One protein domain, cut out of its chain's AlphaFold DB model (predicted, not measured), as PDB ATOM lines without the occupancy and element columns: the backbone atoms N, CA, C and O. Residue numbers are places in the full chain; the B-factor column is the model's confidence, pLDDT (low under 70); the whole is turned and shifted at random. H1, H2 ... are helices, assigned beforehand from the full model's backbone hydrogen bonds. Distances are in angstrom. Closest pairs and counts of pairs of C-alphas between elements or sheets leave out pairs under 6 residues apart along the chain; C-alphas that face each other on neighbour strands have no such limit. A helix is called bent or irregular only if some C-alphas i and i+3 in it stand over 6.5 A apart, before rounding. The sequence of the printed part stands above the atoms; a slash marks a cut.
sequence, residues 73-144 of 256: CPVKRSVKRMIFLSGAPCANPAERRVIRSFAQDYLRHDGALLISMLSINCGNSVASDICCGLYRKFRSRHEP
ATOM      1  N   CYS A  73      97.976 240.578 241.371       51.06
ATOM      2  CA  CYS A  73      97.827 239.459 242.325       51.06
ATOM      3  C   CYS A  73      96.588 238.514 242.223       51.06
ATOM      4  O   CYS A  73      96.697 237.380 242.706       51.06
ATOM      5  N   PRO A  74      95.423 238.856 241.625       54.50
ATOM      6  CA  PRO A  74      94.175 238.109 241.888       54.50
ATOM      7  C   PRO A  74      94.065 236.760 241.155       54.50
ATOM      8  O   PRO A  74      93.498 235.794 241.672       54.50
ATOM      9  N   VAL A  75      94.688 236.648 239.981       54.44
ATOM     10  CA  VAL A  75      94.599 235.479 239.089       54.44
ATOM     11  C   VAL A  75      95.146 234.197 239.745       54.44
ATOM     12  O   VAL A  75      94.623 233.100 239.544       54.44
ATOM     13  N   LYS A  76      96.167 234.325 240.605       55.06
ATOM     14  CA  LYS A  76      96.774 233.189 241.322       55.06
ATOM     15  C   LYS A  76      95.912 232.696 242.495       55.06
ATOM     16  O   LYS A  76      95.982 231.513 242.832       55.06
ATOM     17  N   ARG A  77      95.108 233.571 243.122       57.88
ATOM     18  CA  ARG A  77      94.250 233.231 244.277       57.88
ATOM     19  C   ARG A  77      92.937 232.578 243.840       57.88
ATOM     20  O   ARG A  77      92.578 231.551 244.417       57.88
ATOM     21  N   SER A  78      92.274 233.092 242.801       54.97
ATOM     22  CA  SER A  78      90.979 232.557 242.343       54.97
ATOM     23  C   SER A  78      91.083 231.120 241.828       54.97
ATOM     24  O   SER A  78      90.304 230.264 242.238       54.97
ATOM     25  N   VAL A  79      92.107 230.813 241.024       60.91
ATOM     26  CA  VAL A  79      92.343 229.446 240.522       60.91
ATOM     27  C   VAL A  79      92.666 228.480 241.669       60.91
ATOM     28  O   VAL A  79      92.159 227.362 241.703       60.91
ATOM     29  N   LYS A  80      93.454 228.919 242.660       60.69
ATOM     30  CA  LYS A  80      93.796 228.098 243.832       60.69
ATOM     31  C   LYS A  80      92.571 227.803 244.707       60.69
ATOM     32  O   LYS A  80      92.422 226.672 245.159       60.69
ATOM     33  N   ARG A  81      91.697 228.794 244.932       61.38
ATOM     34  CA  ARG A  81      90.458 228.637 245.718       61.38
ATOM     35  C   ARG A  81      89.454 227.725 245.004       61.38
ATOM     36  O   ARG A  81      88.844 226.875 245.635       61.38
ATOM     37  N   MET A  82      89.341 227.850 243.687       61.03
ATOM     38  CA  MET A  82      88.428 227.051 242.870       61.03
ATOM     39  C   MET A  82      88.817 225.564 242.819       61.03
ATOM     40  O   MET A  82      87.977 224.688 242.996       61.03
ATOM     41  N   ILE A  83      90.113 225.267 242.689       62.06
ATOM     42  CA  ILE A  83      90.619 223.886 242.751       62.06
ATOM     43  C   ILE A  83      90.461 223.299 244.169       62.06
ATOM     44  O   ILE A  83      90.221 222.100 244.313       62.06
ATOM     45  N   PHE A  84      90.542 224.136 245.210       62.28
ATOM     46  CA  PHE A  84      90.314 223.729 246.600       62.28
ATOM     47  C   PHE A  84      88.850 223.343 246.865       62.28
ATOM     48  O   PHE A  84      88.602 222.304 247.472       62.28
ATOM     49  N   LEU A  85      87.882 224.118 246.353       56.41
ATOM     50  CA  LEU A  85      86.453 223.786 246.472       56.41
ATOM     51  C   LEU A  85      86.089 222.476 245.762       56.41
ATOM     52  O   LEU A  85      85.182 221.775 246.197       56.41
ATOM     53  N   SER A  86      86.816 222.112 244.706       55.22
ATOM     54  CA  SER A  86      86.578 220.864 243.979       55.22
ATOM     55  C   SER A  86      87.191 219.614 244.622       55.22
ATOM     56  O   SER A  86      87.161 218.541 244.012       55.22
ATOM     57  N   GLY A  87      87.749 219.721 245.830       54.19
ATOM     58  CA  GLY A  87      88.177 218.559 246.606       54.19
ATOM     59  C   GLY A  87      89.549 217.990 246.237       54.19
ATOM     60  O   GLY A  87      89.792 216.812 246.482       54.19
ATOM     61  N   ALA A  88      90.460 218.789 245.665       58.06
ATOM     62  CA  ALA A  88      91.862 218.382 245.530       58.06
ATOM     63  C   ALA A  88      92.556 218.401 246.914       58.06
ATOM     64  O   ALA A  88      92.673 219.481 247.511       58.06
ATOM     65  N   PRO A  89      93.028 217.257 247.455       52.22
ATOM     66  CA  PRO A  89      93.647 217.203 248.775       52.22
ATOM     67  C   PRO A  89      94.989 217.946 248.784       52.22
ATOM     68  O   PRO A  89      96.033 217.420 248.418       52.22
ATOM     69  N   CYS A  90      95.002 219.180 249.288       51.12
ATOM     70  CA  CYS A  90      96.216 219.993 249.427       51.12
ATOM     71  C   CYS A  90      97.176 219.496 250.531       51.12
ATOM     72  O   CYS A  90      97.884 220.299 251.135       51.12
ATOM     73  N   ALA A  91      97.199 218.195 250.816       52.94
ATOM     74  CA  ALA A  91      98.063 217.596 251.826       52.94
ATOM     75  C   ALA A  91      99.473 217.313 251.280       52.94
ATOM     76  O   ALA A  91     100.451 217.431 252.014       52.94
ATOM     77  N   ASN A  92      99.607 217.001 249.983       60.84
ATOM     78  CA  ASN A  92     100.886 216.592 249.407       60.84
ATOM     79  C   ASN A  92     101.626 217.758 248.716       60.84
ATOM     80  O   ASN A  92     101.083 218.386 247.798       60.84
ATOM     81  N   PRO A  93     102.905 218.025 249.053       69.19
ATOM     82  CA  PRO A  93     103.702 219.073 248.402       69.19
ATOM     83  C   PRO A  93     103.920 218.815 246.899       69.19
ATOM     84  O   PRO A  93     104.107 219.764 246.132       69.19
ATOM     85  N   ALA A  94     103.845 217.551 246.464       70.31
ATOM     86  CA  ALA A  94     103.898 217.160 245.056       70.31
ATOM     87  C   ALA A  94     102.685 217.676 244.258       70.31
ATOM     88  O   ALA A  94     102.858 218.258 243.188       70.31
ATOM     89  N   GLU A  95     101.469 217.566 244.802       70.81
ATOM     90  CA  GLU A  95     100.252 218.047 244.132       70.81
ATOM     91  C   GLU A  95     100.249 219.569 243.984       70.81
ATOM     92  O   GLU A  95      99.889 220.100 242.932       70.81
ATOM     93  N   ARG A  96     100.765 220.296 244.984       69.31
ATOM     94  CA  ARG A  96     100.907 221.760 244.909       69.31
ATOM     95  C   ARG A  96     101.800 222.204 243.746       69.31
ATOM     96  O   ARG A  96     101.587 223.283 243.187       69.31
ATOM     97  N   ARG A  97     102.800 221.397 243.373       74.06
ATOM     98  CA  ARG A  97     103.671 221.662 242.217       74.06
ATOM     99  C   ARG A  97     102.933 221.425 240.896       74.06
ATOM    100  O   ARG A  97     103.042 222.258 240.001       74.06
ATOM    101  N   VAL A  98     102.130 220.365 240.810       78.00
ATOM    102  CA  VAL A  98     101.299 220.055 239.632       78.00
ATOM    103  C   VAL A  98     100.223 221.120 239.412       78.00
ATOM    104  O   VAL A  98     100.059 221.597 238.293       78.00
ATOM    105  N   ILE A  99      99.553 221.576 240.474       75.75
ATOM    106  CA  ILE A  99      98.557 222.661 240.405       75.75
ATOM    107  C   ILE A  99      99.205 223.973 239.945       75.75
ATOM    108  O   ILE A  99      98.632 224.702 239.136       75.75
ATOM    109  N   ARG A 100     100.419 224.274 240.424       74.00
ATOM    110  CA  ARG A 100     101.169 225.449 239.962       74.00
ATOM    111  C   ARG A 100     101.523 225.341 238.475       74.00
ATOM    112  O   ARG A 100     101.341 226.325 237.766       74.00
ATOM    113  N   SER A 101     101.971 224.175 238.005       79.38
ATOM    114  CA  SER A 101     102.261 223.952 236.579       79.38
ATOM    115  C   SER A 101     100.993 224.037 235.719       79.38
ATOM    116  O   SER A 101     100.989 224.697 234.685       79.38
ATOM    117  N   PHE A 102      99.861 223.509 236.193       81.94
ATOM    118  CA  PHE A 102      98.566 223.716 235.539       81.94
ATOM    119  C   PHE A 102      98.214 225.208 235.417       81.94
ATOM    120  O   PHE A 102      97.859 225.670 234.336       81.94
ATOM    121  N   ALA A 103      98.350 225.982 236.498       77.50
ATOM    122  CA  ALA A 103      97.997 227.401 236.499       77.50
ATOM    123  C   ALA A 103      98.949 228.266 235.648       77.50
ATOM    124  O   ALA A 103      98.492 229.167 234.949       77.50
ATOM    125  N   GLN A 104     100.261 228.015 235.696       75.06
ATOM    126  CA  GLN A 104     101.259 228.857 235.025       75.06
ATOM    127  C   GLN A 104     101.575 228.403 233.592       75.06
ATOM    128  O   GLN A 104     101.685 229.258 232.710       75.06
ATOM    129  N   ASP A 105     101.670 227.096 233.340       78.31
ATOM    130  CA  ASP A 105     102.120 226.557 232.049       78.31
ATOM    131  C   ASP A 105     100.951 226.201 231.122       78.31
ATOM    132  O   ASP A 105     101.028 226.440 229.915       78.31
ATOM    133  N   TYR A 106      99.863 225.643 231.670       82.31
ATOM    134  CA  TYR A 106      98.714 225.192 230.872       82.31
ATOM    135  C   TYR A 106      97.624 226.258 230.726       82.31
ATOM    136  O   TYR A 106      97.200 226.551 229.610       82.31
ATOM    137  N   LEU A 107      97.166 226.839 231.838       81.94
ATOM    138  CA  LEU A 107      96.114 227.856 231.838       81.94
ATOM    139  C   LEU A 107      96.666 229.240 231.467       81.94
ATOM    140  O   LEU A 107      95.986 230.027 230.806       81.94
ATOM    141  N   ARG A 108      97.935 229.490 231.815       81.19
ATOM    142  CA  ARG A 108      98.653 230.737 231.540       81.19
ATOM    143  C   ARG A 108      97.916 231.954 232.111       81.19
ATOM    144  O   ARG A 108      96.920 231.848 232.822       81.19
ATOM    145  N   HIS A 109      98.439 233.137 231.814       75.69
ATOM    146  CA  HIS A 109      97.850 234.382 232.284       75.69
ATOM    147  C   HIS A 109      96.450 234.631 231.688       75.69
ATOM    148  O   HIS A 109      95.502 234.923 232.412       75.69
ATOM    149  N   ASP A 110      96.310 234.435 230.375       80.94
ATOM    150  CA  ASP A 110      95.075 234.730 229.638       80.94
ATOM    151  C   ASP A 110      93.928 233.774 229.989       80.94
ATOM    152  O   ASP A 110      92.788 234.204 230.153       80.94
ATOM    153  N   GLY A 111      94.213 232.476 230.146       84.00
ATOM    154  CA  GLY A 111      93.195 231.492 230.513       84.00
ATOM    155  C   GLY A 111      92.707 231.682 231.943       84.00
ATOM    156  O   GLY A 111      91.529 231.482 232.232       84.00
ATOM    157  N   ALA A 112      93.587 232.123 232.838       77.50
ATOM    158  CA  ALA A 112      93.213 232.391 234.211       77.50
ATOM    159  C   ALA A 112      92.407 233.700 234.329       77.50
ATOM    160  O   ALA A 112      91.440 233.737 235.089       77.50
ATOM    161  N   LEU A 113      92.692 234.705 233.488       77.69
ATOM    162  CA  LEU A 113      91.816 235.870 233.303       77.69
ATOM    163  C   LEU A 113      90.439 235.462 232.760       77.69
ATOM    164  O   LEU A 113      89.425 235.937 233.263       77.69
ATOM    165  N   LEU A 114      90.380 234.551 231.787       85.19
ATOM    166  CA  LEU A 114      89.123 234.026 231.237       85.19
ATOM    167  C   LEU A 114      88.276 233.304 232.289       85.19
ATOM    168  O   LEU A 114      87.073 233.543 232.365       85.19
ATOM    169  N   ILE A 115      88.890 232.460 233.123       82.31
ATOM    170  CA  ILE A 115      88.184 231.781 234.220       82.31
ATOM    171  C   ILE A 115      87.716 232.792 235.275       82.31
ATOM    172  O   ILE A 115      86.599 232.672 235.770       82.31
ATOM    173  N   SER A 116      88.517 233.815 235.588       78.31
ATOM    174  CA  SER A 116      88.092 234.899 236.481       78.31
ATOM    175  C   SER A 116      86.946 235.731 235.897       78.31
ATOM    176  O   SER A 116      86.000 236.050 236.607       78.31
ATOM    177  N   MET A 117      86.965 236.035 234.601       80.00
ATOM    178  CA  MET A 117      85.842 236.705 233.936       80.00
ATOM    179  C   MET A 117      84.591 235.831 233.954       80.00
ATOM    180  O   MET A 117      83.492 236.314 234.224       80.00
ATOM    181  N   LEU A 118      84.750 234.533 233.726       85.38
ATOM    182  CA  LEU A 118      83.657 233.579 233.785       85.38
ATOM    183  C   LEU A 118      83.045 233.496 235.187       85.38
ATOM    184  O   LEU A 118      81.825 233.440 235.303       85.38
ATOM    185  N   SER A 119      83.854 233.551 236.248       79.00
ATOM    186  CA  SER A 119      83.335 233.525 237.618       79.00
ATOM    187  C   SER A 119      82.550 234.786 237.984       79.00
ATOM    188  O   SER A 119      81.590 234.696 238.740       79.00
ATOM    189  N   ILE A 120      82.907 235.945 237.415       80.44
ATOM    190  CA  ILE A 120      82.156 237.200 237.607       80.44
ATOM    191  C   ILE A 120      80.799 237.149 236.890       80.44
ATOM    192  O   ILE A 120      79.817 237.674 237.402       80.44
ATOM    193  N   ASN A 121      80.736 236.531 235.706       85.81
ATOM    194  CA  ASN A 121      79.532 236.546 234.867       85.81
ATOM    195  C   ASN A 121      78.581 235.367 235.129       85.81
ATOM    196  O   ASN A 121      77.370 235.524 235.017       85.81
ATOM    197  N   CYS A 122      79.110 234.186 235.451       87.25
ATOM    198  CA  CYS A 122      78.340 232.945 235.608       87.25
ATOM    199  C   CYS A 122      78.375 232.390 237.041       87.25
ATOM    200  O   CYS A 122      77.857 231.303 237.297       87.25
ATOM    201  N   GLY A 123      79.002 233.115 237.971       83.31
ATOM    202  CA  GLY A 123      79.171 232.701 239.357       83.31
ATOM    203  C   GLY A 123      80.329 231.723 239.574       83.31
ATOM    204  O   GLY A 123      80.814 231.033 238.671       83.31
ATOM    205  N   ASN A 124      80.768 231.638 240.831       78.88
ATOM    206  CA  ASN A 124      81.923 230.827 241.224       78.88
ATOM    207  C   ASN A 124      81.694 229.314 241.051       78.88
ATOM    208  O   ASN A 124      82.658 228.590 240.827       78.88
ATOM    209  N   SER A 125      80.446 228.832 241.123       81.88
ATOM    210  CA  SER A 125      80.133 227.398 240.988       81.88
ATOM    211  C   SER A 125      80.362 226.898 239.561       81.88
ATOM    212  O   SER A 125      81.137 225.972 239.348       81.88
ATOM    213  N   VAL A 126      79.765 227.567 238.567       85.94
ATOM    214  CA  VAL A 126      79.866 227.165 237.152       85.94
ATOM    215  C   VAL A 126      81.308 227.264 236.665       85.94
ATOM    216  O   VAL A 126      81.820 226.374 235.984       85.94
ATOM    217  N   ALA A 127      82.000 228.335 237.055       85.88
ATOM    218  CA  ALA A 127      83.407 228.493 236.728       85.88
ATOM    219  C   ALA A 127      84.277 227.389 237.367       85.88
ATOM    220  O   ALA A 127      85.263 226.967 236.756       85.88
ATOM    221  N   SER A 128      83.885 226.867 238.539       81.38
ATOM    222  CA  SER A 128      84.595 225.783 239.227       81.38
ATOM    223  C   SER A 128      84.501 224.487 238.456       81.38
ATOM    224  O   SER A 128      85.530 223.887 238.150       81.38
ATOM    225  N   ASP A 129      83.301 224.108 238.033       85.06
ATOM    226  CA  ASP A 129      83.091 222.884 237.258       85.06
ATOM    227  C   ASP A 129      83.901 222.886 235.957       85.06
ATOM    228  O   ASP A 129      84.523 221.886 235.579       85.06
ATOM    229  N   ILE A 130      83.972 224.046 235.300       89.19
ATOM    230  CA  ILE A 130      84.748 224.236 234.070       89.19
ATOM    231  C   ILE A 130      86.254 224.145 234.347       89.19
ATOM    232  O   ILE A 130      86.971 223.443 233.624       89.19
ATOM    233  N   CYS A 131      86.741 224.796 235.407       85.00
ATOM    234  CA  CYS A 131      88.138 224.703 235.837       85.00
ATOM    235  C   CYS A 131      88.531 223.251 236.161       85.00
ATOM    236  O   CYS A 131      89.604 222.781 235.773       85.00
ATOM    237  N   CYS A 132      87.629 222.495 236.778       82.19
ATOM    238  CA  CYS A 132      87.847 221.099 237.137       82.19
ATOM    239  C   CYS A 132      87.840 220.168 235.929       82.19
ATOM    240  O   CYS A 132      88.693 219.280 235.828       82.19
ATOM    241  N   GLY A 133      86.947 220.400 234.965       84.75
ATOM    242  CA  GLY A 133      86.984 219.721 233.670       84.75
ATOM    243  C   GLY A 133      88.313 219.950 232.938       84.75
ATOM    244  O   GLY A 133      88.917 219.001 232.422       84.75
ATOM    245  N   LEU A 134      88.818 221.189 232.953       88.00
ATOM    246  CA  LEU A 134      90.126 221.549 232.396       88.00
ATOM    247  C   LEU A 134      91.279 220.853 233.134       88.00
ATOM    248  O   LEU A 134      92.173 220.308 232.481       88.00
ATOM    249  N   TYR A 135      91.240 220.815 234.466       84.00
ATOM    250  CA  TYR A 135      92.260 220.165 235.291       84.00
ATOM    251  C   TYR A 135      92.324 218.649 235.056       84.00
ATOM    252  O   TYR A 135      93.410 218.095 234.871       84.00
ATOM    253  N   ARG A 136      91.172 217.967 234.963       84.44
ATOM    254  CA  ARG A 136      91.117 216.524 234.655       84.44
ATOM    255  C   ARG A 136      91.736 216.204 233.295       84.44
ATOM    256  O   ARG A 136      92.490 215.240 233.181       84.44
ATOM    257  N   LYS A 137      91.460 217.031 232.280       87.31
ATOM    258  CA  LYS A 137      92.022 216.877 230.928       87.31
ATOM    259  C   LYS A 137      93.522 217.180 230.870       87.31
ATOM    260  O   LYS A 137      94.242 216.568 230.083       87.31
ATOM    261  N   PHE A 138      94.000 218.120 231.686       85.44
ATOM    262  CA  PHE A 138      95.430 218.375 231.847       85.44
ATOM    263  C   PHE A 138      96.129 217.165 232.472       85.44
ATOM    264  O   PHE A 138      97.107 216.664 231.917       85.44
ATOM    265  N   ARG A 139      95.580 216.642 233.573       81.88
ATOM    266  CA  ARG A 139      96.148 215.495 234.285       81.88
ATOM    267  C   ARG A 139      96.197 214.237 233.415       81.88
ATOM    268  O   ARG A 139      97.246 213.609 233.346       81.88
ATOM    269  N   SER A 140      95.141 213.939 232.655       83.50
ATOM    270  CA  SER A 140      95.113 212.779 231.744       83.50
ATOM    271  C   SER A 140      96.159 212.832 230.622       83.50
ATOM    272  O   SER A 140      96.360 211.844 229.926       83.50
ATOM    273  N   ARG A 141      96.769 213.997 230.375       78.69
ATOM    274  CA  ARG A 141      97.785 214.203 229.334       78.69
ATOM    275  C   ARG A 141      99.198 214.341 229.904       78.69
ATOM    276  O   ARG A 141     100.157 214.283 229.142       78.69
ATOM    277  N   HIS A 142      99.301 214.581 231.210       73.00
ATOM    278  CA  HIS A 142     100.549 214.820 231.928       73.00
ATOM    279  C   HIS A 142     100.939 213.649 232.844       73.00
ATOM    280  O   HIS A 142     102.052 213.642 233.367       73.00
ATOM    281  N   GLU A 143     100.061 212.660 233.026       64.69
ATOM    282  CA  GLU A 143     100.447 211.323 233.480       64.69
ATOM    283  C   GLU A 143     101.141 210.611 232.301       64.69
ATOM    284  O   GLU A 143     100.483 210.310 231.302       64.69
ATOM    285  N   PRO A 144     102.470 210.389 232.340       50.59
ATOM    286  CA  PRO A 144     103.076 209.416 231.446       50.59
ATOM    287  C   PRO A 144     102.491 208.044 231.799       50.59
ATOM    288  O   PRO A 144     102.376 207.716 232.977       50.59
TER     289      PRO A 144
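This is residues 73 to 144 of the 256 residues of the protein "Innexin" of Macrostomum lignano (UniProt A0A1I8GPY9). The longest helix, H3, folds back on itself at residues 122 and 123, and its arms H3a and H3b make a narrow V. H1 crosses both arms on one side of the V, and H2 ends at the V's open end. The printed part has 72 residues with three named helices, H1, H2, H3 in chain order, and no named strand: all helix. It is compact, with a radius of gyration of the C-alphas of 11.5 A, and only just elongated, spanning 35 by 23 by 22 A.

Look first at H3, residues 108 to 142, assigned as one helix by its hydrogen bonds but bent: C-alphas 121 and 124 are 8.9 A apart. H3a, residues 108 to 121, starts at C-alpha 108 (98.653, 230.737, 231.540) and covers 20.3 A. H3b, residues 124 to 142, covers 26.3 A and ends at C-alpha 142 (100.549, 214.820, 231.928). Find H1, residues 74 to 85, 16.9 A, from C-alpha 74 (94.175, 238.109, 241.888). H2, residues 93 to 106, covers 19.2 A; it is neither bent nor irregular, but only just: C-alphas 103 and 106 are 6.1 A apart.

H3a and H3b touch, closest at the C-alphas of Ser 119 and Ala 127, 5.1 A, at a shallow tilt of 28 degrees, opposite ways. H1 touches H3b about perpendicular, 85 degrees, closest at the C-alphas of Met 82 and Ser 128, 5.4 A. With residues 75 to 79 alone, H1 touches H3a, closest at the C-alphas of Val 75 and Ala 112, 5.9 A. H2 only just touches H3b, with 3 pairs of C-alphas within 8 A, the closest those of Phe 102 and Phe 138, 7.2 A. Every O i to N i+4 pair is within hydrogen-bond range in H2 and H3a; in H1 6 of 8 are, in H3b 14 of 15.

The C-alphas farthest apart, of Asn 121 and Pro 144, are 36.1 A apart. The printed part has no cut; the link H2 to H3 is tight, H1 to H2 short. The pLDDT is under 70 at residues 73 to 93, 96 and 143 to 144.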